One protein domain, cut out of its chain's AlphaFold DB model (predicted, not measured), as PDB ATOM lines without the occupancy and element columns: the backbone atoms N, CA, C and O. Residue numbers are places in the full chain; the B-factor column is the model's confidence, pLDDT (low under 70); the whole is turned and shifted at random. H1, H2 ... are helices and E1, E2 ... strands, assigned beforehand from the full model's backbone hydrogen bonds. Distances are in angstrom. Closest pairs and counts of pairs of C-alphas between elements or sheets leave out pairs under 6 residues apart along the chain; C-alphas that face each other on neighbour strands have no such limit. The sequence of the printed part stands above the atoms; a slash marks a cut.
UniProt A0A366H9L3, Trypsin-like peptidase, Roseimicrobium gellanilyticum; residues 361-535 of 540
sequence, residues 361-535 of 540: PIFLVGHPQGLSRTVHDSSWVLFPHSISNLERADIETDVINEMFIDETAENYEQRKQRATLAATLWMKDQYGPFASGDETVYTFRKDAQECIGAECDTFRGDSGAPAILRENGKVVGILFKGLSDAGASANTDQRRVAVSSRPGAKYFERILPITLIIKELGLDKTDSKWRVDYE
ATOM      1  N   PRO A 361     201.431 191.001 131.310       92.62
ATOM      2  CA  PRO A 361     202.334 192.135 131.389       92.62
ATOM      3  C   PRO A 361     201.996 193.159 130.309       92.62
ATOM      4  O   PRO A 361     201.971 192.854 129.110       92.62
ATOM      5  N   ILE A 362     201.805 194.398 130.740       94.88
ATOM      6  CA  ILE A 362     201.582 195.541 129.860       94.88
ATOM      7  C   ILE A 362     202.607 196.633 130.151       94.88
ATOM      8  O   ILE A 362     203.330 196.578 131.143       94.88
ATOM      9  N   PHE A 363     202.700 197.613 129.268       94.56
ATOM     10  CA  PHE A 363     203.357 198.881 129.552       94.56
ATOM     11  C   PHE A 363     202.502 200.019 129.007       94.56
ATOM     12  O   PHE A 363     201.711 199.818 128.080       94.56
ATOM     13  N   LEU A 364     202.639 201.197 129.606       95.88
ATOM     14  CA  LEU A 364     202.002 202.416 129.124       95.88
ATOM     15  C   LEU A 364     203.072 203.421 128.728       95.88
ATOM     16  O   LEU A 364     204.167 203.423 129.289       95.88
ATOM     17  N   VAL A 365     202.753 204.284 127.771       95.62
ATOM     18  CA  VAL A 365     203.619 205.400 127.388       95.62
ATOM     19  C   VAL A 365     202.788 206.671 127.400       95.62
ATOM     20  O   VAL A 365     201.869 206.816 126.595       95.62
ATOM     21  N   GLY A 366     203.091 207.573 128.324       95.62
ATOM     22  CA  GLY A 366     202.321 208.794 128.535       95.62
ATOM     23  C   GLY A 366     203.200 210.000 128.828       95.62
ATOM     24  O   GLY A 366     204.426 209.922 128.768       95.62
ATOM     25  N   HIS A 367     202.558 211.128 129.097       94.50
ATOM     26  CA  HIS A 367     203.156 212.417 129.424       94.50
ATOM     27  C   HIS A 367     202.741 212.827 130.843       94.50
ATOM     28  O   HIS A 367     201.897 213.720 131.014       94.50
ATOM     29  N   PRO A 368     203.305 212.178 131.879       91.81
ATOM     30  CA  PRO A 368     202.908 212.415 133.257       91.81
ATOM     31  C   PRO A 368     203.229 213.852 133.642       91.81
ATOM     32  O   PRO A 368     204.298 214.378 133.342       91.81
ATOM     33  N   GLN A 369     202.274 214.505 134.289       85.06
ATOM     34  CA  GLN A 369     202.325 215.896 134.745       85.06
ATOM     35  C   GLN A 369     202.641 216.900 133.623       85.06
ATOM     36  O   GLN A 369     203.048 218.031 133.877       85.06
ATOM     37  N   GLY A 370     202.424 216.481 132.373       84.81
ATOM     38  CA  GLY A 370     202.782 217.219 131.175       84.81
ATOM     39  C   GLY A 370     204.290 217.351 130.928       84.81
ATOM     40  O   GLY A 370     204.728 218.271 130.239       84.81
ATOM     41  N   LEU A 371     205.080 216.432 131.480       87.75
ATOM     42  CA  LEU A 371     206.520 216.328 131.267       87.75
ATOM     43  C   LEU A 371     206.842 215.483 130.022       87.75
ATOM     44  O   LEU A 371     205.956 215.020 129.287       87.75
ATOM     45  N   SER A 372     208.143 215.293 129.774       89.12
ATOM     46  CA  SER A 372     208.655 214.335 128.785       89.12
ATOM     47  C   SER A 372     207.945 212.988 128.870       89.12
ATOM     48  O   SER A 372     207.534 212.540 129.946       89.12
ATOM     49  N   ARG A 373     207.847 212.318 127.716       91.88
ATOM     50  CA  ARG A 373     207.249 210.984 127.660       91.88
ATOM     51  C   ARG A 373     207.923 210.047 128.659       91.88
ATOM     52  O   ARG A 373     209.148 209.990 128.751       91.88
ATOM     53  N   THR A 374     207.109 209.294 129.378       91.06
ATOM     54  CA  THR A 374     207.547 208.310 130.360       91.06
ATOM     55  C   THR A 374     206.961 206.959 129.998       91.06
ATOM     56  O   THR A 374     205.820 206.853 129.548       91.06
ATOM     57  N   VAL A 375     207.768 205.916 130.170       92.44
ATOM     58  CA  VAL A 375     207.320 204.536 130.016       92.44
ATOM     59  C   VAL A 375     206.977 203.997 131.402       92.44
ATOM     60  O   VAL A 375     207.826 203.937 132.290       92.44
ATOM     61  N   HIS A 376     205.721 203.606 131.589       90.56
ATOM     62  CA  HIS A 376     205.227 202.908 132.775       90.56
ATOM     63  C   HIS A 376     205.305 201.419 132.486       90.56
ATOM     64  O   HIS A 376     204.333 200.757 132.113       90.56
ATOM     65  N   ASP A 377     206.526 200.924 132.544       84.88
ATOM     66  CA  ASP A 377     206.893 199.602 132.089       84.88
ATOM     67  C   ASP A 377     206.557 198.520 133.118       84.88
ATOM     68  O   ASP A 377     206.129 197.449 132.701       84.88
ATOM     69  N   SER A 378     206.657 198.788 134.426       82.81
ATOM     70  CA  SER A 378     206.289 197.839 135.499       82.81
ATOM     71  C   SER A 378     204.773 197.789 135.722       82.81
ATOM     72  O   SER A 378     204.287 198.089 136.808       82.81
ATOM     73  N   SER A 379     204.028 197.430 134.673       88.75
ATOM     74  CA  SER A 379     202.561 197.420 134.686       88.75
ATOM     75  C   SER A 379     201.944 196.042 134.415       88.75
ATOM     76  O   SER A 379     202.403 195.303 133.536       88.75
ATOM     77  N   TRP A 380     200.874 195.695 135.133       91.62
ATOM     78  CA  TRP A 380     200.237 194.371 135.072       91.62
ATOM     79  C   TRP A 380     198.716 194.458 135.117       91.62
ATOM     80  O   TRP A 380     198.143 195.293 135.811       91.62
ATOM     81  N   VAL A 381     198.033 193.558 134.411       94.75
ATOM     82  CA  VAL A 381     196.569 193.471 134.489       94.75
ATOM     83  C   VAL A 381     196.138 192.760 135.768       94.75
ATOM     84  O   VAL A 381     196.441 191.585 135.962       94.75
ATOM     85  N   LEU A 382     195.369 193.445 136.612       93.06
ATOM     86  CA  LEU A 382     194.813 192.888 137.848       93.06
ATOM     87  C   LEU A 382     193.398 192.347 137.638       93.06
ATOM     88  O   LEU A 382     193.071 191.261 138.113       93.06
ATOM     89  N   PHE A 383     192.581 193.101 136.900       96.06
ATOM     90  CA  PHE A 383     191.162 192.841 136.676       96.06
ATOM     91  C   PHE A 383     190.866 192.886 135.173       96.06
ATOM     92  O   PHE A 383     190.668 193.966 134.608       96.06
ATOM     93  N   PRO A 384     190.865 191.729 134.489       97.19
ATOM     94  CA  PRO A 384     190.498 191.644 133.079       97.19
ATOM     95  C   PRO A 384     189.093 192.178 132.809       97.19
ATOM     96  O   PRO A 384     188.194 191.980 133.628       97.19
ATOM     97  N   HIS A 385     188.892 192.770 131.626       97.00
ATOM     98  CA  HIS A 385     187.576 193.250 131.177       97.00
ATOM     99  C   HIS A 385     186.525 192.143 131.183       97.00
ATOM    100  O   HIS A 385     185.415 192.376 131.644       97.00
ATOM    101  N   SER A 386     186.872 190.944 130.717       95.00
ATOM    102  CA  SER A 386     185.970 189.796 130.682       95.00
ATOM    103  C   SER A 386     186.609 188.573 131.328       95.00
ATOM    104  O   SER A 386     187.787 188.290 131.092       95.00
ATOM    105  N   ILE A 387     185.840 187.841 132.137       94.38
ATOM    106  CA  ILE A 387     186.290 186.638 132.853       94.38
ATOM    107  C   ILE A 387     185.254 185.514 132.819       94.38
ATOM    108  O   ILE A 387     184.049 185.760 132.813       94.38
ATOM    109  N   SER A 388     185.738 184.276 132.818       90.88
ATOM    110  CA  SER A 388     184.946 183.061 133.024       90.88
ATOM    111  C   SER A 388     184.567 182.870 134.498       90.88
ATOM    112  O   SER A 388     185.087 183.545 135.391       90.88
ATOM    113  N   ASN A 389     183.686 181.904 134.776       88.69
ATOM    114  CA  ASN A 389     183.372 181.475 136.145       88.69
ATOM    115  C   ASN A 389     184.617 181.035 136.940       88.69
ATOM    116  O   ASN A 389     184.702 181.328 138.130       88.69
ATOM    117  N   LEU A 390     185.569 180.345 136.300       87.75
ATOM    118  CA  LEU A 390     186.775 179.853 136.971       87.75
ATOM    119  C   LEU A 390     187.693 181.015 137.369       87.75
ATOM    120  O   LEU A 390     188.043 181.158 138.534       87.75
ATOM    121  N   GLU A 391     187.988 181.908 136.426       89.75
ATOM    122  CA  GLU A 391     188.833 183.083 136.686       89.75
ATOM    123  C   GLU A 391     188.192 184.037 137.700       89.75
ATOM    124  O   GLU A 391     188.893 184.701 138.461       89.75
ATOM    125  N   ARG A 392     186.855 184.097 137.742       90.44
ATOM    126  CA  ARG A 392     186.124 184.826 138.782       90.44
ATOM    127  C   ARG A 392     186.439 184.287 140.173       90.44
ATOM    128  O   ARG A 392     186.679 185.097 141.062       90.44
ATOM    129  N   ALA A 393     186.453 182.969 140.361       86.31
ATOM    130  CA  ALA A 393     186.779 182.362 141.650       86.31
ATOM    131  C   ALA A 393     188.239 182.633 142.063       86.31
ATOM    132  O   ALA A 393     188.508 182.925 143.232       86.31
ATOM    133  N   ASP A 394     189.166 182.610 141.102       84.94
ATOM    134  CA  ASP A 394     190.578 182.929 141.343       84.94
ATOM    135  C   ASP A 394     190.764 184.399 141.752       84.94
ATOM    136  O   ASP A 394     191.453 184.701 142.728       84.94
ATOM    137  N   ILE A 395     190.107 185.330 141.049       89.50
ATOM    138  CA  ILE A 395     190.112 186.758 141.403       89.50
ATOM    139  C   ILE A 395     189.480 186.977 142.771       89.50
ATOM    140  O   ILE A 395     190.061 187.670 143.602       89.50
ATOM    141  N   GLU A 396     188.328 186.362 143.036       89.38
ATOM    142  CA  GLU A 396     187.646 186.476 144.324       89.38
ATOM    143  C   GLU A 396     188.547 186.020 145.475       89.38
ATOM    144  O   GLU A 396     188.630 186.713 146.484       89.38
ATOM    145  N   THR A 397     189.291 184.925 145.306       84.62
ATOM    146  CA  THR A 397     190.242 184.427 146.314       84.62
ATOM    147  C   THR A 397     191.317 185.460 146.661       84.62
ATOM    148  O   THR A 397     191.618 185.672 147.838       84.62
ATOM    149  N   ASP A 398     191.864 186.161 145.671       84.62
ATOM    150  CA  ASP A 398     192.873 187.192 145.925       84.62
ATOM    151  C   ASP A 398     192.282 188.452 146.559       84.62
ATOM    152  O   ASP A 398     192.892 189.031 147.460       84.62
ATOM    153  N   VAL A 399     191.066 188.836 146.163       85.56
ATOM    154  CA  VAL A 399     190.334 189.932 146.812       85.56
ATOM    155  C   VAL A 399     190.030 189.585 148.275       85.56
ATOM    156  O   VAL A 399     190.167 190.442 149.149       85.56
ATOM    157  N   ILE A 400     189.695 188.325 148.581       82.38
ATOM    158  CA  ILE A 400     189.553 187.842 149.965       82.38
ATOM    159  C   ILE A 400     190.862 188.039 150.723       82.38
ATOM    160  O   ILE A 400     190.844 188.603 151.815       82.38
ATOM    161  N   ASN A 401     191.989 187.609 150.151       80.31
ATOM    162  CA  ASN A 401     193.300 187.725 150.791       80.31
ATOM    163  C   ASN A 401     193.679 189.187 151.077       80.31
ATOM    164  O   ASN A 401     194.233 189.480 152.136       80.31
ATOM    165  N   GLU A 402     193.341 190.114 150.179       78.44
ATOM    166  CA  GLU A 402     193.529 191.554 150.389       78.44
ATOM    167  C   GLU A 402     192.626 192.099 151.507       78.44
ATOM    168  O   GLU A 402     193.069 192.852 152.377       78.44
ATOM    169  N   MET A 403     191.352 191.704 151.521       79.38
ATOM    170  CA  MET A 403     190.379 192.157 152.521       79.38
ATOM    171  C   MET A 403     190.578 191.507 153.894       79.38
ATOM    172  O   MET A 403     190.112 192.036 154.903       79.38
ATOM    173  N   PHE A 404     191.302 190.389 153.954       75.88
ATOM    174  CA  PHE A 404     191.591 189.652 155.179       75.88
ATOM    175  C   PHE A 404     192.514 190.410 156.146       75.88
ATOM    176  O   PHE A 404     192.570 190.068 157.329       75.88
ATOM    177  N   ILE A 405     193.203 191.465 155.696       66.56
ATOM    178  CA  ILE A 405     194.204 192.219 156.475       66.56
ATOM    179  C   ILE A 405     193.580 193.088 157.603       66.56
ATOM    180  O   ILE A 405     194.266 193.844 158.281       66.56
ATOM    181  N   ASP A 406     192.280 192.962 157.884       59.72
ATOM    182  CA  ASP A 406     191.631 193.659 159.000       59.72
ATOM    183  C   ASP A 406     192.121 193.151 160.378       59.72
ATOM    184  O   ASP A 406     191.737 192.080 160.849       59.72
ATOM    185  N   GLU A 407     192.981 193.933 161.036       57.03
ATOM    186  CA  GLU A 407     193.562 193.646 162.359       57.03
ATOM    187  C   GLU A 407     192.609 193.912 163.546       57.03
ATOM    188  O   GLU A 407     193.007 193.746 164.696       57.03
ATOM    189  N   THR A 408     191.377 194.389 163.320       60.84
ATOM    190  CA  THR A 408     190.466 194.792 164.415       60.84
ATOM    191  C   THR A 408     189.769 193.639 165.134       60.84
ATOM    192  O   THR A 408     189.285 193.838 166.245       60.84
ATOM    193  N   ALA A 409     189.664 192.460 164.520       58.69
ATOM    194  CA  ALA A 409     188.887 191.355 165.073       58.69
ATOM    195  C   ALA A 409     189.782 190.329 165.779       58.69
ATOM    196  O   ALA A 409     190.712 189.782 165.187       58.69
ATOM    197  N   GLU A 410     189.447 190.026 167.036       62.09
ATOM    198  CA  GLU A 410     190.191 189.096 167.899       62.09
ATOM    199  C   GLU A 410     190.114 187.624 167.431       62.09
ATOM    200  O   GLU A 410     190.911 186.801 167.874       62.09
ATOM    201  N   ASN A 411     189.197 187.270 166.512       84.50
ATOM    202  CA  ASN A 411     188.978 185.893 166.041       84.50
ATOM    203  C   ASN A 411     189.190 185.736 164.518       84.50
ATOM    204  O   ASN A 411     188.524 186.387 163.707       84.50
ATOM    205  N   TYR A 412     190.075 184.806 164.140       83.81
ATOM    206  CA  TYR A 412     190.413 184.441 162.758       83.81
ATOM    207  C   TYR A 412     189.191 184.085 161.892       83.81
ATOM    208  O   TYR A 412     189.069 184.575 160.770       83.81
ATOM    209  N   GLU A 413     188.254 183.285 162.409       86.50
ATOM    210  CA  GLU A 413     187.090 182.836 161.628       86.50
ATOM    211  C   GLU A 413     186.149 183.996 161.290       86.50
ATOM    212  O   GLU A 413     185.644 184.099 160.172       86.50
ATOM    213  N   GLN A 414     185.970 184.936 162.222       83.62
ATOM    214  CA  GLN A 414     185.164 186.133 161.979       83.62
ATOM    215  C   GLN A 414     185.819 187.054 160.941       83.62
ATOM    216  O   GLN A 414     185.120 187.601 160.086       83.62
ATOM    217  N   ARG A 415     187.154 187.194 160.969       80.56
ATOM    218  CA  ARG A 415     187.908 187.927 159.934       80.56
ATOM    219  C   ARG A 415     187.722 187.300 158.563       80.56
ATOM    220  O   ARG A 415     187.415 188.009 157.608       80.56
ATOM    221  N   LYS A 416     187.851 185.973 158.481       84.56
ATOM    222  CA  LYS A 416     187.694 185.223 157.233       84.56
ATOM    223  C   LYS A 416     186.301 185.421 156.653       84.56
ATOM    224  O   LYS A 416     186.181 185.814 155.502       84.56
ATOM    225  N   GLN A 417     185.260 185.244 157.467       86.44
ATOM    226  CA  GLN A 417     183.871 185.430 157.041       86.44
ATOM    227  C   GLN A 417     183.591 186.854 156.543       86.44
ATOM    228  O   GLN A 417     182.937 187.020 155.514       86.44
ATOM    229  N   ARG A 418     184.104 187.885 157.232       85.25
ATOM    230  CA  ARG A 418     183.959 189.285 156.797       85.25
ATOM    231  C   ARG A 418     184.687 189.559 155.485       85.25
ATOM    232  O   ARG A 418     184.100 190.179 154.606       85.25
ATOM    233  N   ALA A 419     185.924 189.083 155.348       84.94
ATOM    234  CA  ALA A 419     186.708 189.236 154.126       84.94
ATOM    235  C   ALA A 419     186.046 188.523 152.940       84.94
ATOM    236  O   ALA A 419     185.901 189.122 151.881       84.94
ATOM    237  N   THR A 420     185.559 187.293 153.140       87.69
ATOM    238  CA  THR A 420     184.773 186.554 152.142       87.69
ATOM    239  C   THR A 420     183.522 187.320 151.736       87.69
ATOM    240  O   THR A 420     183.330 187.567 150.553       87.69
ATOM    241  N   LEU A 421     182.706 187.770 152.692       89.12
ATOM    242  CA  LEU A 421     181.492 188.523 152.379       89.12
ATOM    243  C   LEU A 421     181.800 189.825 151.622       89.12
ATOM    244  O   LEU A 421     181.129 190.134 150.638       89.12
ATOM    245  N   ALA A 422     182.805 190.581 152.063       88.06
ATOM    246  CA  ALA A 422     183.211 191.825 151.418       88.06
ATOM    247  C   ALA A 422     183.723 191.585 149.989       88.06
ATOM    248  O   ALA A 422     183.333 192.317 149.078       88.06
ATOM    249  N   ALA A 423     184.517 190.533 149.774       88.56
ATOM    250  CA  ALA A 423     185.018 190.163 148.457       88.56
ATOM    251  C   ALA A 423     183.883 189.714 147.534       88.56
ATOM    252  O   ALA A 423     183.789 190.204 146.415       88.56
ATOM    253  N   THR A 424     182.959 188.875 148.009       88.94
ATOM    254  CA  THR A 424     181.790 188.451 147.229       88.94
ATOM    255  C   THR A 424     180.917 189.642 146.828       88.94
ATOM    256  O   THR A 424     180.466 189.723 145.683       88.94
ATOM    257  N   LEU A 425     180.682 190.591 147.743       90.69
ATOM    258  CA  LEU A 425     179.932 191.814 147.441       90.69
ATOM    259  C   LEU A 425     180.669 192.689 146.424       90.69
ATOM    260  O   LEU A 425     180.042 193.160 145.479       90.69
ATOM    261  N   TRP A 426     181.985 192.849 146.572       92.31
ATOM    262  CA  TRP A 426     182.816 193.579 145.617       92.31
ATOM    263  C   TRP A 426     182.797 192.918 144.235       92.31
ATOM    264  O   TRP A 426     182.521 193.583 143.244       92.31
ATOM    265  N   MET A 427     182.976 191.597 144.153       92.06
ATOM    266  CA  MET A 427     182.899 190.849 142.896       92.06
ATOM    267  C   MET A 427     181.519 190.975 142.254       92.06
ATOM    268  O   MET A 427     181.416 191.107 141.044       92.06
ATOM    269  N   LYS A 428     180.438 190.955 143.038       90.56
ATOM    270  CA  LYS A 428     179.080 191.145 142.511       90.56
ATOM    271  C   LYS A 428     178.858 192.556 141.961       90.56
ATOM    272  O   LYS A 428     178.168 192.700 140.957       90.56
ATOM    273  N   ASP A 429     179.401 193.564 142.632       91.12
ATOM    274  CA  ASP A 429     179.271 194.970 142.251       91.12
ATOM    275  C   ASP A 429     180.110 195.305 141.008       91.12
ATOM    276  O   ASP A 429     179.647 195.993 140.101       91.12
ATOM    277  N   GLN A 430     181.328 194.765 140.937       92.62
ATOM    278  CA  GLN A 430     182.292 195.092 139.890       92.62
ATOM    279  C   GLN A 430     182.242 194.129 138.692       92.62
ATOM    280  O   GLN A 430     182.514 194.548 137.573       92.62
ATOM    281  N   TYR A 431     181.873 192.857 138.886       92.56
ATOM    282  CA  TYR A 431     181.754 191.844 137.828       92.56
ATOM    283  C   TYR A 431     180.297 191.412 137.620       92.56
ATOM    284  O   TYR A 431     179.790 190.462 138.230       92.56
ATOM    285  N   GLY A 432     179.624 192.101 136.695       88.94
ATOM    286  CA  GLY A 432     178.255 191.785 136.289       88.94
ATOM    287  C   GLY A 432     178.206 190.655 135.250       88.94
ATOM    288  O   GLY A 432     179.069 190.620 134.368       88.94
ATOM    289  N   PRO A 433     177.223 189.735 135.311       87.06
ATOM    290  CA  PRO A 433     177.062 188.711 134.286       87.06
ATOM    291  C   PRO A 433     176.706 189.351 132.939       87.06
ATOM    292  O   PRO A 433     175.885 190.267 132.860       87.06
ATOM    293  N   PHE A 434     177.313 188.837 131.878       80.19
ATOM    294  CA  PHE A 434     177.024 189.160 130.493       80.19
ATOM    295  C   PHE A 434     176.612 187.865 129.789       80.19
ATOM    296  O   PHE A 434     177.385 186.910 129.709       80.19
ATOM    297  N   ALA A 435     175.367 187.810 129.319       64.06
ATOM    298  CA  ALA A 435     174.863 186.646 128.604       64.06
ATOM    299  C   ALA A 435     175.545 186.564 127.228       64.06
ATOM    300  O   ALA A 435     175.262 187.372 126.344       64.06
ATOM    301  N   SER A 436     176.450 185.600 127.055       63.72
ATOM    302  CA  SER A 436     177.145 185.338 125.794       63.72
ATOM    303  C   SER A 436     177.115 183.842 125.484       63.72
ATOM    304  O   SER A 436     178.086 183.129 125.718       63.72
ATOM    305  N   GLY A 437     175.996 183.367 124.934       73.19
ATOM    306  CA  GLY A 437     175.815 181.950 124.603       73.19
ATOM    307  C   GLY A 437     175.638 181.067 125.843       73.19
ATOM    308  O   GLY A 437     174.999 181.488 126.807       73.19
ATOM    309  N   ASP A 438     176.193 179.852 125.792       74.62
ATOM    310  CA  ASP A 438     176.027 178.820 126.830       74.62
ATOM    311  C   ASP A 438     176.956 179.014 128.045       74.62
ATOM    312  O   ASP A 438     176.701 178.467 129.119       74.62
ATOM    313  N   GLU A 439     178.019 179.817 127.913       76.88
ATOM    314  CA  GLU A 439     178.938 180.126 129.011       76.88
ATOM    315  C   GLU A 439     178.626 181.486 129.646       76.88
ATOM    316  O   GLU A 439     178.440 182.506 128.979       76.88
ATOM    317  N   THR A 440     178.598 181.518 130.982       81.88
ATOM    318  CA  THR A 440     178.473 182.776 131.723       81.88
ATOM    319  C   THR A 440     179.818 183.495 131.736       81.88
ATOM    320  O   THR A 440     180.762 183.050 132.392       81.88
ATOM    321  N   VAL A 441     179.883 184.629 131.042       90.75
ATOM    322  CA  VAL A 441     181.012 185.563 131.085       90.75
ATOM    323  C   VAL A 441     180.653 186.708 132.025       90.75
ATOM    324  O   VAL A 441     179.520 187.183 132.022       90.75
ATOM    325  N   TYR A 442     181.600 187.184 132.827       93.75
ATOM    326  CA  TYR A 442     181.425 188.387 133.640       93.75
ATOM    327  C   TYR A 442     182.249 189.526 133.082       93.75
ATOM    328  O   TYR A 442     183.374 189.318 132.637       93.75
ATOM    329  N   THR A 443     181.691 190.732 133.141       95.75
ATOM    330  CA  THR A 443     182.346 191.942 132.651       95.75
ATOM    331  C   THR A 443     182.699 192.865 133.804       95.75
ATOM    332  O   THR A 443     181.844 193.152 134.644       95.75
ATOM    333  N   PHE A 444     183.947 193.329 133.832       96.38
ATOM    334  CA  PHE A 444     184.445 194.255 134.836       96.38
ATOM    335  C   PHE A 444     183.961 195.675 134.566       96.38
ATOM    336  O   PHE A 444     184.147 196.215 133.471       96.38
ATOM    337  N   ARG A 445     183.370 196.298 135.583       94.88
ATOM    338  CA  ARG A 445     182.866 197.668 135.552       94.88
ATOM    339  C   ARG A 445     183.306 198.417 136.796       94.88
ATOM    340  O   ARG A 445     183.124 197.930 137.906       94.88
ATOM    341  N   LYS A 446     183.788 199.642 136.602       91.50
ATOM    342  CA  LYS A 446     184.074 200.594 137.679       91.50
ATOM    343  C   LYS A 446     183.428 201.928 137.345       91.50
ATOM    344  O   LYS A 446     183.588 202.425 136.236       91.50
ATOM    345  N   ASP A 447     182.705 202.510 138.299       88.38
ATOM    346  CA  ASP A 447     181.951 203.759 138.111       88.38
ATOM    347  C   ASP A 447     181.011 203.697 136.884       88.38
ATOM    348  O   ASP A 447     180.946 204.631 136.093       88.38
ATOM    349  N   ALA A 448     180.317 202.564 136.707       88.38
ATOM    350  CA  ALA A 448     179.444 202.244 135.566       88.38
ATOM    351  C   ALA A 448     180.124 202.097 134.186       88.38
ATOM    352  O   ALA A 448     179.447 201.736 133.226       88.38
ATOM    353  N   GLN A 449     181.444 202.278 134.085       92.31
ATOM    354  CA  GLN A 449     182.206 202.110 132.848       92.31
ATOM    355  C   GLN A 449     182.874 200.728 132.791       92.31
ATOM    356  O   GLN A 449     183.535 200.313 133.746       92.31
ATOM    357  N   GLU A 450     182.750 200.025 131.664       95.62
ATOM    358  CA  GLU A 450     183.521 198.800 131.408       95.62
ATOM    359  C   GLU A 450     185.014 199.119 131.247       95.62
ATOM    360  O   GLU A 450     185.386 200.028 130.501       95.62
ATOM    361  N   CYS A 451     185.878 198.392 131.960       97.06
ATOM    362  CA  CYS A 451     187.315 198.676 131.982       97.06
ATOM    363  C   CYS A 451     188.183 197.426 132.172       97.06
ATOM    364  O   CYS A 451     187.693 196.347 132.488       97.06
ATOM    365  N   ILE A 452     189.486 197.588 131.959       97.94
ATOM    366  CA  ILE A 452     190.538 196.728 132.499       97.94
ATOM    367  C   ILE A 452     191.099 197.455 133.724       97.94
ATOM    368  O   ILE A 452     191.460 198.631 133.628       97.94
ATOM    369  N   GLY A 453     191.168 196.766 134.861       96.19
ATOM    370  CA  GLY A 453     191.895 197.240 136.031       96.19
ATOM    371  C   GLY A 453     193.349 196.788 135.966       96.19
ATOM    372  O   GLY A 453     193.618 195.592 135.833       96.19
ATOM    373  N   ALA A 454     194.283 197.726 136.056       94.19
ATOM    374  CA  ALA A 454     195.709 197.441 135.988       94.19
ATOM    375  C   ALA A 454     196.481 198.106 137.124       94.19
ATOM    376  O   ALA A 454     196.101 199.144 137.651       94.19
ATOM    377  N   GLU A 455     197.584 197.488 137.493       89.44
ATOM    378  CA  GLU A 455     198.613 198.097 138.307       89.44
ATOM    379  C   GLU A 455     199.545 198.857 137.377       89.44
ATOM    380  O   GLU A 455     200.248 198.231 136.585       89.44
ATOM    381  N   CYS A 456     199.529 200.184 137.448       86.94
ATOM    382  CA  CYS A 456     200.465 201.041 136.734       86.94
ATOM    383  C   CYS A 456     200.737 202.276 137.601       86.94
ATOM    384  O   CYS A 456     199.839 202.766 138.281       86.94
ATOM    385  N   ASP A 457     201.948 202.816 137.544       83.06
ATOM    386  CA  ASP A 457     202.282 204.081 138.209       83.06
ATOM    387  C   ASP A 457     202.127 205.247 137.247       83.06
ATOM    388  O   ASP A 457     203.098 205.732 136.671       83.06
ATOM    389  N   THR A 458     200.884 205.622 137.007       88.06
ATOM    390  CA  THR A 458     200.500 206.729 136.133       88.06
ATOM    391  C   THR A 458     200.191 207.964 136.972       88.06
ATOM    392  O   THR A 458     199.900 207.896 138.170       88.06
ATOM    393  N   PHE A 459     200.223 209.123 136.331       88.00
ATOM    394  CA  PHE A 459     199.932 210.415 136.929       88.00
ATOM    395  C   PHE A 459     198.955 211.197 136.059       88.00
ATOM    396  O   PHE A 459     198.693 210.863 134.898       88.00
ATOM    397  N   ARG A 460     198.421 212.297 136.596       87.69
ATOM    398  CA  ARG A 460     197.703 213.271 135.768       87.69
ATOM    399  C   ARG A 460     198.543 213.634 134.540       87.69
ATOM    400  O   ARG A 460     199.681 214.040 134.702       87.69
ATOM    401  N   GLY A 461     197.978 213.541 133.337       91.12
ATOM    402  CA  GLY A 461     198.702 213.722 132.067       91.12
ATOM    403  C   GLY A 461     198.894 212.416 131.284       91.12
ATOM    404  O   GLY A 461     198.960 212.436 130.054       91.12
ATOM    405  N   ASP A 462     198.838 211.262 131.954       95.94
ATOM    406  CA  ASP A 462     198.854 209.954 131.284       95.94
ATOM    407  C   ASP A 462     197.493 209.555 130.711       95.94
ATOM    408  O   ASP A 462     197.384 208.573 129.983       95.94
ATOM    409  N   SER A 463     196.431 210.307 130.997       96.75
ATOM    410  CA  SER A 463     195.128 210.105 130.371       96.75
ATOM    411  C   SER A 463     195.250 210.028 128.852       96.75
ATOM    412  O   SER A 463     195.807 210.919 128.225       96.75
ATOM    413  N   GLY A 464     194.713 208.978 128.247       98.12
ATOM    414  CA  GLY A 464     194.814 208.647 126.829       98.12
ATOM    415  C   GLY A 464     196.077 207.872 126.436       98.12
ATOM    416  O   GLY A 464     196.195 207.496 125.270       98.12
ATOM    417  N   ALA A 465     196.994 207.592 127.369       98.00
ATOM    418  CA  ALA A 465     198.172 206.767 127.116       98.00
ATOM    419  C   ALA A 465     197.753 205.354 126.672       98.00
ATOM    420  O   ALA A 465     196.877 204.748 127.300       98.00
ATOM    421  N   PRO A 466     198.357 204.795 125.610       98.31
ATOM    422  CA  PRO A 466     198.068 203.437 125.182       98.31
ATOM    423  C   PRO A 466     198.582 202.423 126.207       98.31
ATOM    424  O   PRO A 466     199.743 202.463 126.604       98.31
ATOM    425  N   ALA A 467     197.726 201.475 126.578       97.88
ATOM    426  CA  ALA A 467     198.124 200.252 127.258       97.88
ATOM    427  C   ALA A 467     198.494 199.200 126.212       97.88
ATOM    428  O   ALA A 467     197.676 198.848 125.355       97.88
ATOM    429  N   ILE A 468     199.734 198.720 126.265       97.38
ATOM    430  CA  ILE A 468     200.340 197.902 125.216       97.38
ATOM    431  C   ILE A 468     200.806 196.571 125.801       97.38
ATOM    432  O   ILE A 468     201.440 196.536 126.855       97.38
ATOM    433  N   LEU A 469     200.520 195.467 125.107       95.25
ATOM    434  CA  LEU A 469     201.029 194.147 125.479       95.25
ATOM    435  C   LEU A 469     202.548 194.116 125.349       95.25
ATOM    436  O   LEU A 469     203.086 194.382 124.270       95.25
ATOM    437  N   ARG A 470     203.247 193.719 126.420       91.81
ATOM    438  CA  ARG A 470     204.712 193.581 126.359       91.81
ATOM    439  C   ARG A 470     205.124 192.569 125.295       91.81
ATOM    440  O   ARG A 470     206.035 192.851 124.533       91.81
ATOM    441  N   GLU A 471     204.417 191.447 125.187       90.44
ATOM    442  CA  GLU A 471     204.777 190.338 124.293       90.44
ATOM    443  C   GLU A 471     204.858 190.719 122.806       90.44
ATOM    444  O   GLU A 471     205.688 190.169 122.090       90.44
ATOM    445  N   ASN A 472     203.993 191.618 122.329       92.56
ATOM    446  CA  ASN A 472     203.822 191.821 120.887       92.56
ATOM    447  C   ASN A 472     203.591 193.275 120.445       92.56
ATOM    448  O   ASN A 472     203.413 193.527 119.252       92.56
ATOM    449  N   GLY A 473     203.563 194.234 121.372       94.06
ATOM    450  CA  GLY A 473     203.520 195.662 121.050       94.06
ATOM    451  C   GLY A 473     202.165 196.164 120.573       94.06
ATOM    452  O   GLY A 473     202.081 197.265 120.028       94.06
ATOM    453  N   LYS A 474     201.102 195.378 120.757       97.06
ATOM    454  CA  LYS A 474     199.750 195.744 120.327       97.06
ATOM    455  C   LYS A 474     199.011 196.485 121.429       97.06
ATOM    456  O   LYS A 474     199.141 196.162 122.611       97.06
ATOM    457  N   VAL A 475     198.200 197.457 121.025       98.31
ATOM    458  CA  VAL A 475     197.368 198.250 121.933       98.31
ATOM    459  C   VAL A 475     196.173 197.414 122.367       98.31
ATOM    460  O   VAL A 475     195.433 196.914 121.520       98.31
ATOM    461  N   VAL A 476     195.974 197.297 123.677       98.38
ATOM    462  CA  VAL A 476     194.836 196.599 124.300       98.38
ATOM    463  C   VAL A 476     193.872 197.534 125.021       98.38
ATOM    464  O   VAL A 476     192.774 197.130 125.403       98.38
ATOM    465  N   GLY A 477     194.235 198.805 125.152       98.38
ATOM    466  CA  GLY A 477     193.343 199.844 125.635       98.38
ATOM    467  C   GLY A 477     194.022 201.199 125.730       98.38
ATOM    468  O   GLY A 477     195.180 201.349 125.341       98.38
ATOM    469  N   ILE A 478     193.303 202.178 126.263       98.50
ATOM    470  CA  ILE A 478     193.853 203.492 126.618       98.50
ATOM    471  C   ILE A 478     193.556 203.795 128.082       98.50
ATOM    472  O   ILE A 478     192.467 203.489 128.567       98.50
ATOM    473  N   LEU A 479     194.505 204.384 128.803       97.88
ATOM    474  CA  LEU A 479     194.261 204.860 130.159       97.88
ATOM    475  C   LEU A 479     193.201 205.960 130.101       97.88
ATOM    476  O   LEU A 479     193.377 206.928 129.375       97.88
ATOM    477  N   PHE A 480     192.107 205.845 130.843       95.38
ATOM    478  CA  PHE A 480     191.094 206.911 130.875       95.38
ATOM    479  C   PHE A 480     190.875 207.454 132.278       95.38
ATOM    480  O   PHE A 480     190.375 208.562 132.444       95.38
ATOM    481  N   LYS A 481     191.251 206.701 133.315       93.00
ATOM    482  CA  LYS A 481     191.088 207.190 134.676       93.00
ATOM    483  C   LYS A 481     191.994 206.455 135.646       93.00
ATOM    484  O   LYS A 481     191.788 205.271 135.910       93.00
ATOM    485  N   GLY A 482     192.926 207.178 136.241       83.88
ATOM    486  CA  GLY A 482     193.748 206.625 137.303       83.88
ATOM    487  C   GLY A 482     193.168 206.745 138.691       83.88
ATOM    488  O   GLY A 482     192.043 207.233 138.890       83.88
ATOM    489  N   LEU A 483     193.945 206.282 139.660       76.38
ATOM    490  CA  LEU A 483     193.836 206.786 141.018       76.38
ATOM    491  C   LEU A 483     194.177 208.276 140.997       76.38
ATOM    492  O   LEU A 483     194.954 208.745 140.165       76.38
ATOM    493  N   SER A 484     193.568 209.057 141.892       64.19
ATOM    494  CA  SER A 484     194.040 210.432 142.064       64.19
ATOM    495  C   SER A 484     195.534 210.404 142.380       64.19
ATOM    496  O   SER A 484     195.992 209.468 143.029       64.19
ATOM    497  N   ASP A 485     196.290 211.436 142.012       53.72
ATOM    498  CA  ASP A 485     197.697 211.524 142.432       53.72
ATOM    499  C   ASP A 485     197.849 211.488 143.963       53.72
ATOM    500  O   ASP A 485     198.860 211.027 144.465       53.72
ATOM    501  N   ALA A 486     196.779 211.844 144.683       46.34
ATOM    502  CA  ALA A 486     196.638 211.738 146.135       46.34
ATOM    503  C   ALA A 486     196.036 210.385 146.623       46.34
ATOM    504  O   ALA A 486     195.583 210.220 147.760       46.34
ATOM    505  N   GLY A 487     195.917 209.417 145.714       36.66
ATOM    506  CA  GLY A 487     194.969 208.296 145.706       36.66
ATOM    507  C   GLY A 487     195.450 206.995 146.324       36.66
ATOM    508  O   GLY A 487     194.994 205.935 145.912       36.66
ATOM    509  N   ALA A 488     196.302 207.088 147.340       39.91
ATOM    510  CA  ALA A 488     196.414 206.088 148.402       39.91
ATOM    511  C   ALA A 488     196.331 206.728 149.805       39.91
ATOM    512  O   ALA A 488     196.452 206.032 150.813       39.91
ATOM    513  N   SER A 489     196.127 208.053 149.901       41.72
ATOM    514  CA  SER A 489     196.376 208.768 151.156       41.72
ATOM    515  C   SER A 489     195.484 209.978 151.466       41.72
ATOM    516  O   SER A 489     195.507 210.453 152.601       41.72
ATOM    517  N   ALA A 490     194.680 210.487 150.533       33.03
ATOM    518  CA  ALA A 490     193.975 211.754 150.753       33.03
ATOM    519  C   ALA A 490     192.684 211.686 151.584       33.03
ATOM    520  O   ALA A 490     192.053 212.725 151.758       33.03
ATOM    521  N   ASN A 491     192.244 210.519 152.078       34.44
ATOM    522  CA  ASN A 491     190.948 210.468 152.770       34.44
ATOM    523  C   ASN A 491     190.759 209.406 153.858       34.44
ATOM    524  O   ASN A 491     189.632 208.988 154.123       34.44
ATOM    525  N   THR A 492     191.820 208.990 154.547       38.72
ATOM    526  CA  THR A 492     191.638 208.248 155.797       38.72
ATOM    527  C   THR A 492     192.564 208.774 156.885       38.72
ATOM    528  O   THR A 492     193.763 208.508 156.887       38.72
ATOM    529  N   ASP A 493     191.971 209.376 157.917       39.72
ATOM    530  CA  ASP A 493     192.516 209.480 159.286       39.72
ATOM    531  C   ASP A 493     192.775 208.084 159.925       39.72
ATOM    532  O   ASP A 493     192.761 207.900 161.139       39.72
ATOM    533  N   GLN A 494     192.973 207.045 159.108       37.19
ATOM    534  CA  GLN A 494     193.072 205.637 159.473       37.19
ATOM    535  C   GLN A 494     194.160 204.930 158.653       37.19
ATOM    536  O   GLN A 494     193.941 203.844 158.114       37.19
ATOM    537  N   ARG A 495     195.374 205.490 158.593       40.38
ATOM    538  CA  ARG A 495     196.557 204.673 158.277       40.38
ATOM    539  C   ARG A 495     196.832 203.716 159.443       40.38
ATOM    540  O   ARG A 495     197.690 203.960 160.289       40.38
ATOM    541  N   ARG A 496     196.116 202.589 159.474       38.41
ATOM    542  CA  ARG A 496     196.655 201.362 160.068       38.41
ATOM    543  C   ARG A 496     197.743 200.855 159.128       38.41
ATOM    544  O   ARG A 496     197.485 200.606 157.956       38.41
ATOM    545  N   VAL A 497     198.951 200.721 159.666       38.16
ATOM    546  CA  VAL A 497     200.202 200.334 158.984       38.16
ATOM    547  C   VAL A 497     200.120 198.973 158.280       38.16
ATOM    548  O   VAL A 497     200.985 198.649 157.477       38.16
ATOM    549  N   ALA A 498     199.065 198.198 158.516       37.41
ATOM    550  CA  ALA A 498     198.844 196.923 157.853       37.41
ATOM    551  C   ALA A 498     198.024 197.001 156.560       37.41
ATOM    552  O   ALA A 498     198.045 196.035 155.803       37.41
ATOM    553  N   VAL A 499     197.342 198.113 156.244       38.53
ATOM    554  CA  VAL A 499     196.742 198.275 154.906       38.53
ATOM    555  C   VAL A 499     197.871 198.634 153.956       38.53
ATOM    556  O   VAL A 499     198.125 199.795 153.650       38.53
ATOM    557  N   SER A 500     198.599 197.596 153.569       38.09
ATOM    558  CA  SER A 500     199.616 197.637 152.549       38.09
ATOM    559  C   SER A 500     199.061 198.388 151.346       38.09
ATOM    560  O   SER A 500     198.028 198.002 150.797       38.09
ATOM    561  N   SER A 501     199.774 199.425 150.926       43.03
ATOM    562  CA  SER A 501     200.085 199.628 149.521       43.03
ATOM    563  C   SER A 501     200.281 198.245 148.882       43.03
ATOM    564  O   SER A 501     201.341 197.642 148.994       43.03
ATOM    565  N   ARG A 502     199.226 197.643 148.357       52.50
ATOM    566  CA  ARG A 502     199.270 196.460 147.508       52.50
ATOM    567  C   ARG A 502     198.311 196.791 146.374       52.50
ATOM    568  O   ARG A 502     197.209 197.269 146.667       52.50
ATOM    569  N   PRO A 503     198.710 196.579 145.115       54.06
ATOM    570  CA  PRO A 503     197.764 196.613 144.014       54.06
ATOM    571  C   PRO A 503     196.665 195.612 144.325       54.06
ATOM    572  O   PRO A 503     196.935 194.516 144.824       54.06
ATOM    573  N   GLY A 504     195.423 195.995 144.072       67.50
ATOM    574  CA  GLY A 504     194.303 195.190 144.527       67.50
ATOM    575  C   GLY A 504     192.962 195.844 144.261       67.50
ATOM    576  O   GLY A 504     192.883 196.897 143.639       67.50
ATOM    577  N   ALA A 505     191.892 195.232 144.749       75.06
ATOM    578  CA  ALA A 505     190.500 195.636 144.574       75.06
ATOM    579  C   ALA A 505     190.216 197.091 144.971       75.06
ATOM    580  O   ALA A 505     189.222 197.679 144.524       75.06
ATOM    581  N   LYS A 506     191.064 197.675 145.824       73.00
ATOM    582  CA  LYS A 506     190.963 199.072 146.254       73.00
ATOM    583  C   LYS A 506     191.736 200.050 145.371       73.00
ATOM    584  O   LYS A 506     191.269 201.175 145.201       73.00
ATOM    585  N   TYR A 507     192.878 199.640 144.820       78.25
ATOM    586  CA  TYR A 507     193.844 200.536 144.187       78.25
ATOM    587  C   TYR A 507     194.323 199.967 142.849       78.25
ATOM    588  O   TYR A 507     195.113 199.023 142.817       78.25
ATOM    589  N   PHE A 508     193.822 200.544 141.754       88.69
ATOM    590  CA  PHE A 508     194.217 200.212 140.389       88.69
ATOM    591  C   PHE A 508     193.853 201.331 139.404       88.69
ATOM    592  O   PHE A 508     192.927 202.118 139.621       88.69
ATOM    593  N   GLU A 509     194.563 201.338 138.287       92.38
ATOM    594  CA  GLU A 509     194.370 202.181 137.119       92.38
ATOM    595  C   GLU A 509     193.288 201.615 136.201       92.38
ATOM    596  O   GLU A 509     193.149 200.396 136.066       92.38
ATOM    597  N   ARG A 510     192.513 202.485 135.543       96.00
ATOM    598  CA  ARG A 510     191.437 202.063 134.637       96.00
ATOM    599  C   ARG A 510     191.793 202.339 133.192       96.00
ATOM    600  O   ARG A 510     191.970 203.485 132.766       96.00
ATOM    601  N   ILE A 511     191.815 201.255 132.434       98.06
ATOM    602  CA  ILE A 511     192.094 201.234 131.008       98.06
ATOM    603  C   ILE A 511     190.790 200.921 130.271       98.06
ATOM    604  O   ILE A 511     190.095 199.958 130.598       98.06
ATOM    605  N   LEU A 512     190.444 201.732 129.277       98.25
ATOM    606  CA  LEU A 512     189.304 201.497 128.402       98.25
ATOM    607  C   LEU A 512     189.691 200.370 127.432       98.25
ATOM    608  O   LEU A 512     190.660 200.553 126.688       98.25
ATOM    609  N   PRO A 513     188.992 199.221 127.416       98.31
ATOM    610  CA  PRO A 513     189.382 198.075 126.609       98.31
ATOM    611  C   PRO A 513     189.249 198.412 125.125       98.31
ATOM    612  O   PRO A 513     188.200 198.880 124.669       98.31
ATOM    613  N   ILE A 514     190.290 198.128 124.343       98.31
ATOM    614  CA  ILE A 514     190.294 198.442 122.910       98.31
ATOM    615  C   ILE A 514     189.227 197.645 122.148       98.31
ATOM    616  O   ILE A 514     188.744 198.102 121.119       98.31
ATOM    617  N   THR A 515     188.811 196.486 122.666       97.75
ATOM    618  CA  THR A 515     187.728 195.660 122.110       97.75
ATOM    619  C   THR A 515     186.401 196.413 122.043       97.75
ATOM    620  O   THR A 515     185.664 196.252 121.069       97.75
ATOM    621  N   LEU A 516     186.110 197.281 123.020       97.44
ATOM    622  CA  LEU A 516     184.910 198.121 123.011       97.44
ATOM    623  C   LEU A 516     184.997 199.198 121.927       97.44
ATOM    624  O   LEU A 516     184.043 199.390 121.180       97.44
ATOM    625  N   ILE A 517     186.169 199.822 121.777       97.94
ATOM    626  CA  ILE A 517     186.430 200.828 120.736       97.94
ATOM    627  C   ILE A 517     186.354 200.191 119.339       97.94
ATOM    628  O   ILE A 517     185.720 200.734 118.439       97.94
ATOM    629  N   ILE A 518     186.944 199.004 119.158       97.94
ATOM    630  CA  ILE A 518     186.870 198.227 117.913       97.94
ATOM    631  C   ILE A 518     185.412 197.947 117.544       97.94
ATOM    632  O   ILE A 518     185.029 198.158 116.393       97.94
ATOM    633  N   LYS A 519     184.603 197.503 118.512       97.06
ATOM    634  CA  LYS A 519     183.180 197.210 118.314       97.06
ATOM    635  C   LYS A 519     182.381 198.467 117.961       97.06
ATOM    636  O   LYS A 519     181.622 198.441 116.999       97.06
ATOM    637  N   GLU A 520     182.560 199.557 118.705       97.31
ATOM    638  CA  GLU A 520     181.836 200.820 118.493       97.31
ATOM    639  C   GLU A 520     182.144 201.442 117.125       97.31
ATOM    640  O   GLU A 520     181.247 201.905 116.420       97.31
ATOM    641  N   LEU A 521     183.407 201.384 116.699       97.06
ATOM    642  CA  LEU A 521     183.839 201.880 115.394       97.06
ATOM    643  C   LEU A 521     183.544 200.895 114.244       97.06
ATOM    644  O   LEU A 521     183.804 201.216 113.081       97.06
ATOM    645  N   GLY A 522     183.027 199.694 114.534       96.62
ATOM    646  CA  GLY A 522     182.798 198.639 113.542       96.62
ATOM    647  C   GLY A 522     184.080 198.191 112.836       96.62
ATOM    648  O   GLY A 522     184.057 197.862 111.651       96.62
ATOM    649  N   LEU A 523     185.224 198.256 113.524       95.06
ATOM    650  CA  LEU A 523     186.545 197.911 112.989       95.06
ATOM    651  C   LEU A 523     186.744 196.397 112.812       95.06
ATOM    652  O   LEU A 523     187.754 195.968 112.257       95.06
ATOM    653  N   ASP A 524     185.808 195.573 113.265       91.62
ATOM    654  CA  ASP A 524     185.736 194.145 112.964       91.62
ATOM    655  C   ASP A 524     185.445 193.875 111.478       91.62
ATOM    656  O   ASP A 524     185.847 192.832 110.950       91.62
ATOM    657  N   LYS A 525     184.820 194.837 110.791       92.25
ATOM    658  CA  LYS A 525     184.517 194.778 109.360       92.25
ATOM    659  C   LYS A 525     185.648 195.380 108.530       92.25
ATOM    660  O   LYS A 525     186.159 196.460 108.830       92.25
ATOM    661  N   THR A 526     186.046 194.688 107.464       86.94
ATOM    662  CA  THR A 526     187.148 195.115 106.585       86.94
ATOM    663  C   THR A 526     186.833 196.381 105.791       86.94
ATOM    664  O   THR A 526     187.752 197.110 105.441       86.94
ATOM    665  N   ASP A 527     185.553 196.647 105.535       88.06
ATOM    666  CA  ASP A 527     185.024 197.806 104.806       88.06
ATOM    667  C   ASP A 527     184.687 199.002 105.714       88.06
ATOM    668  O   ASP A 527     184.148 200.005 105.251       88.06
ATOM    669  N   SER A 528     185.017 198.928 107.010       93.62
ATOM    670  CA  SER A 528     184.860 200.058 107.924       93.62
ATOM    671  C   SER A 528     185.586 201.291 107.390       93.62
ATOM    672  O   SER A 528     186.779 201.224 107.079       93.62
ATOM    673  N   LYS A 529     184.901 202.444 107.367       95.12
ATOM    674  CA  LYS A 529     185.483 203.721 106.916       95.12
ATOM    675  C   LYS A 529     186.806 204.042 107.615       95.12
ATOM    676  O   LYS A 529     187.698 204.622 107.023       95.12
ATOM    677  N   TRP A 530     186.978 203.616 108.866       95.25
ATOM    678  CA  TRP A 530     188.206 203.850 109.624       95.25
ATOM    679  C   TRP A 530     189.388 203.032 109.094       95.25
ATOM    680  O   TRP A 530     190.515 203.522 109.059       95.25
ATOM    681  N   ARG A 531     189.141 201.798 108.640       94.00
ATOM    682  CA  ARG A 531     190.162 200.977 107.977       94.00
ATOM    683  C   ARG A 531     190.473 201.489 106.575       94.00
ATOM    684  O   ARG A 531     191.628 201.454 106.175       94.00
ATOM    685  N   VAL A 532     189.459 201.949 105.845       93.94
ATOM    686  CA  VAL A 532     189.610 202.416 104.459       93.94
ATOM    687  C   VAL A 532     190.269 203.796 104.408       93.94
ATOM    688  O   VAL A 532     191.289 203.964 103.748       93.94
ATOM    689  N   ASP A 533     189.734 204.765 105.148       94.25
ATOM    690  CA  ASP A 533     190.143 206.170 105.054       94.25
ATOM    691  C   ASP A 533     191.405 206.468 105.877       94.25
ATOM    692  O   ASP A 533     192.204 207.330 105.507       94.25
ATOM    693  N   TYR A 534     191.587 205.759 106.999       95.06
ATOM    694  CA  TYR A 534     192.680 205.996 107.948       95.06
ATOM    695  C   TYR A 534     193.623 204.799 108.102       95.06
ATOM    696  O   TYR A 534     194.536 204.865 108.919       95.06
ATOM    697  N   GLU A 535     193.445 203.720 107.336       96.44
ATOM    698  CA  GLU A 535     194.339 202.551 107.353       96.44
ATOM    699  C   GLU A 535     194.491 201.903 108.752       96.44
ATOM    700  O   GLU A 535     195.511 201.277 109.041       96.44
TER     701      GLU A 535
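Overview. This is residues 361 to 535 of the 540 residues of the protein "Trypsin-like peptidase" of Roseimicrobium gellanilyticum (UniProt A0A366H9L3). A small closed barrel of six strands, E1, E2, E5, E8, E7 and E6, has a second unit beside it, made of the two-stranded hairpin E3 and E4 and the helices H1 and H2, with H1 beginning and H2 ending next to E4. From there H2 and the link before it reach out to one end of the longest axis, while H3 stands on the barrel's outside and leads to the small helix H4 near the other end; of the long link between E7 and E8, residues 490 to 495 stick out. The printed part has 175 residues with four named helices and eight named strands, in the order E1 E2 H1 H2 E3 E4 E5 E6 E7 E8 H3 H4. Both sheets are antiparallel, and the class is mixed, helices and strands. The whole is only just compact, close to loose, with a radius of gyration of the C-alphas of 18.4 A and spans of 65 by 48 by 28 A.

Along the chain. E1, residues 361 to 366, begins at C-alpha 361 at (202.334, 192.135, 131.389). E2, residues 374 to 383, is 23.4 A long and bends by 62 degrees at residue 378. H1 is residues 389 to 403, 20.8 A, and H2 is residues 412 to 430, 26.5 A, beginning at C-alpha 412 at (190.413, 184.441, 162.758). E3, residues 431 to 436, follows at once, then E4, residues 439 to 446, 22.8 A. E5 is residues 452 to 455, E6 residues 466 to 469, E7 residues 475 to 481 and E8 residues 509 to 513. H3, residues 514 to 520, is 9.8 A long, and H4, residues 529 to 534, is 7.6 A long and ends at C-alpha 534 at (192.680, 205.996, 107.948).

Arrangement. In the closed barrel E1 and E2 form a hairpin, with N 364 and O 376 3.1 A apart, within hydrogen-bond range. E2 pairs in a staggered way, with E1 over residues 374 to 380 and with E5 over residues 380 to 383, where N 455 and O 380 are 2.8 A apart. E5 and E8 have N 452 and O 511 at 2.8 A, E8 and E7 N 512 and O 478 at 2.8 A, E7 and E6 N 467 and O 477 at 2.8 A. E6 and E1 close the ring, with N 363 and O 468 at 2.9 A. E6, E7 and E8 are a meander, each strand the antiparallel neighbour of the one before, and with E5, the antiparallel neighbour of E8, they make a Greek key. H3 is on the barrel, outside it and over E7; it stands up from the sheet at 87 degrees, and the closest C-alphas, of Gly 477 and Ile 514, are 4.3 A apart. H4 and H3 are apart. The closest C-alphas of E4 and E5, of Phe 444 and Ile 452, are 7.0 A apart. E3 and E4 form a hairpin, with N 434 and O 441 at 2.8 A. H1 and H2 touch at a steep tilt of 52 degrees, opposite ways, closest at the C-alphas of Met 403 and Ala 419, 5.0 A. In H1, H2, H3 and H4 every O i to N i+4 pair is within hydrogen-bond range.

Size, cuts and confidence. The two C-alphas farthest apart, of Glu 410 and Asp 533, are 65.1 A apart. The printed part has no cut. The link from E7 to E8, 27 residues, is long, and its residues 490 to 495 stand free. The mean pLDDT of the printed part is 83.7; it is under 70 at residues 405 to 410, 435 to 436 and 484 to 504.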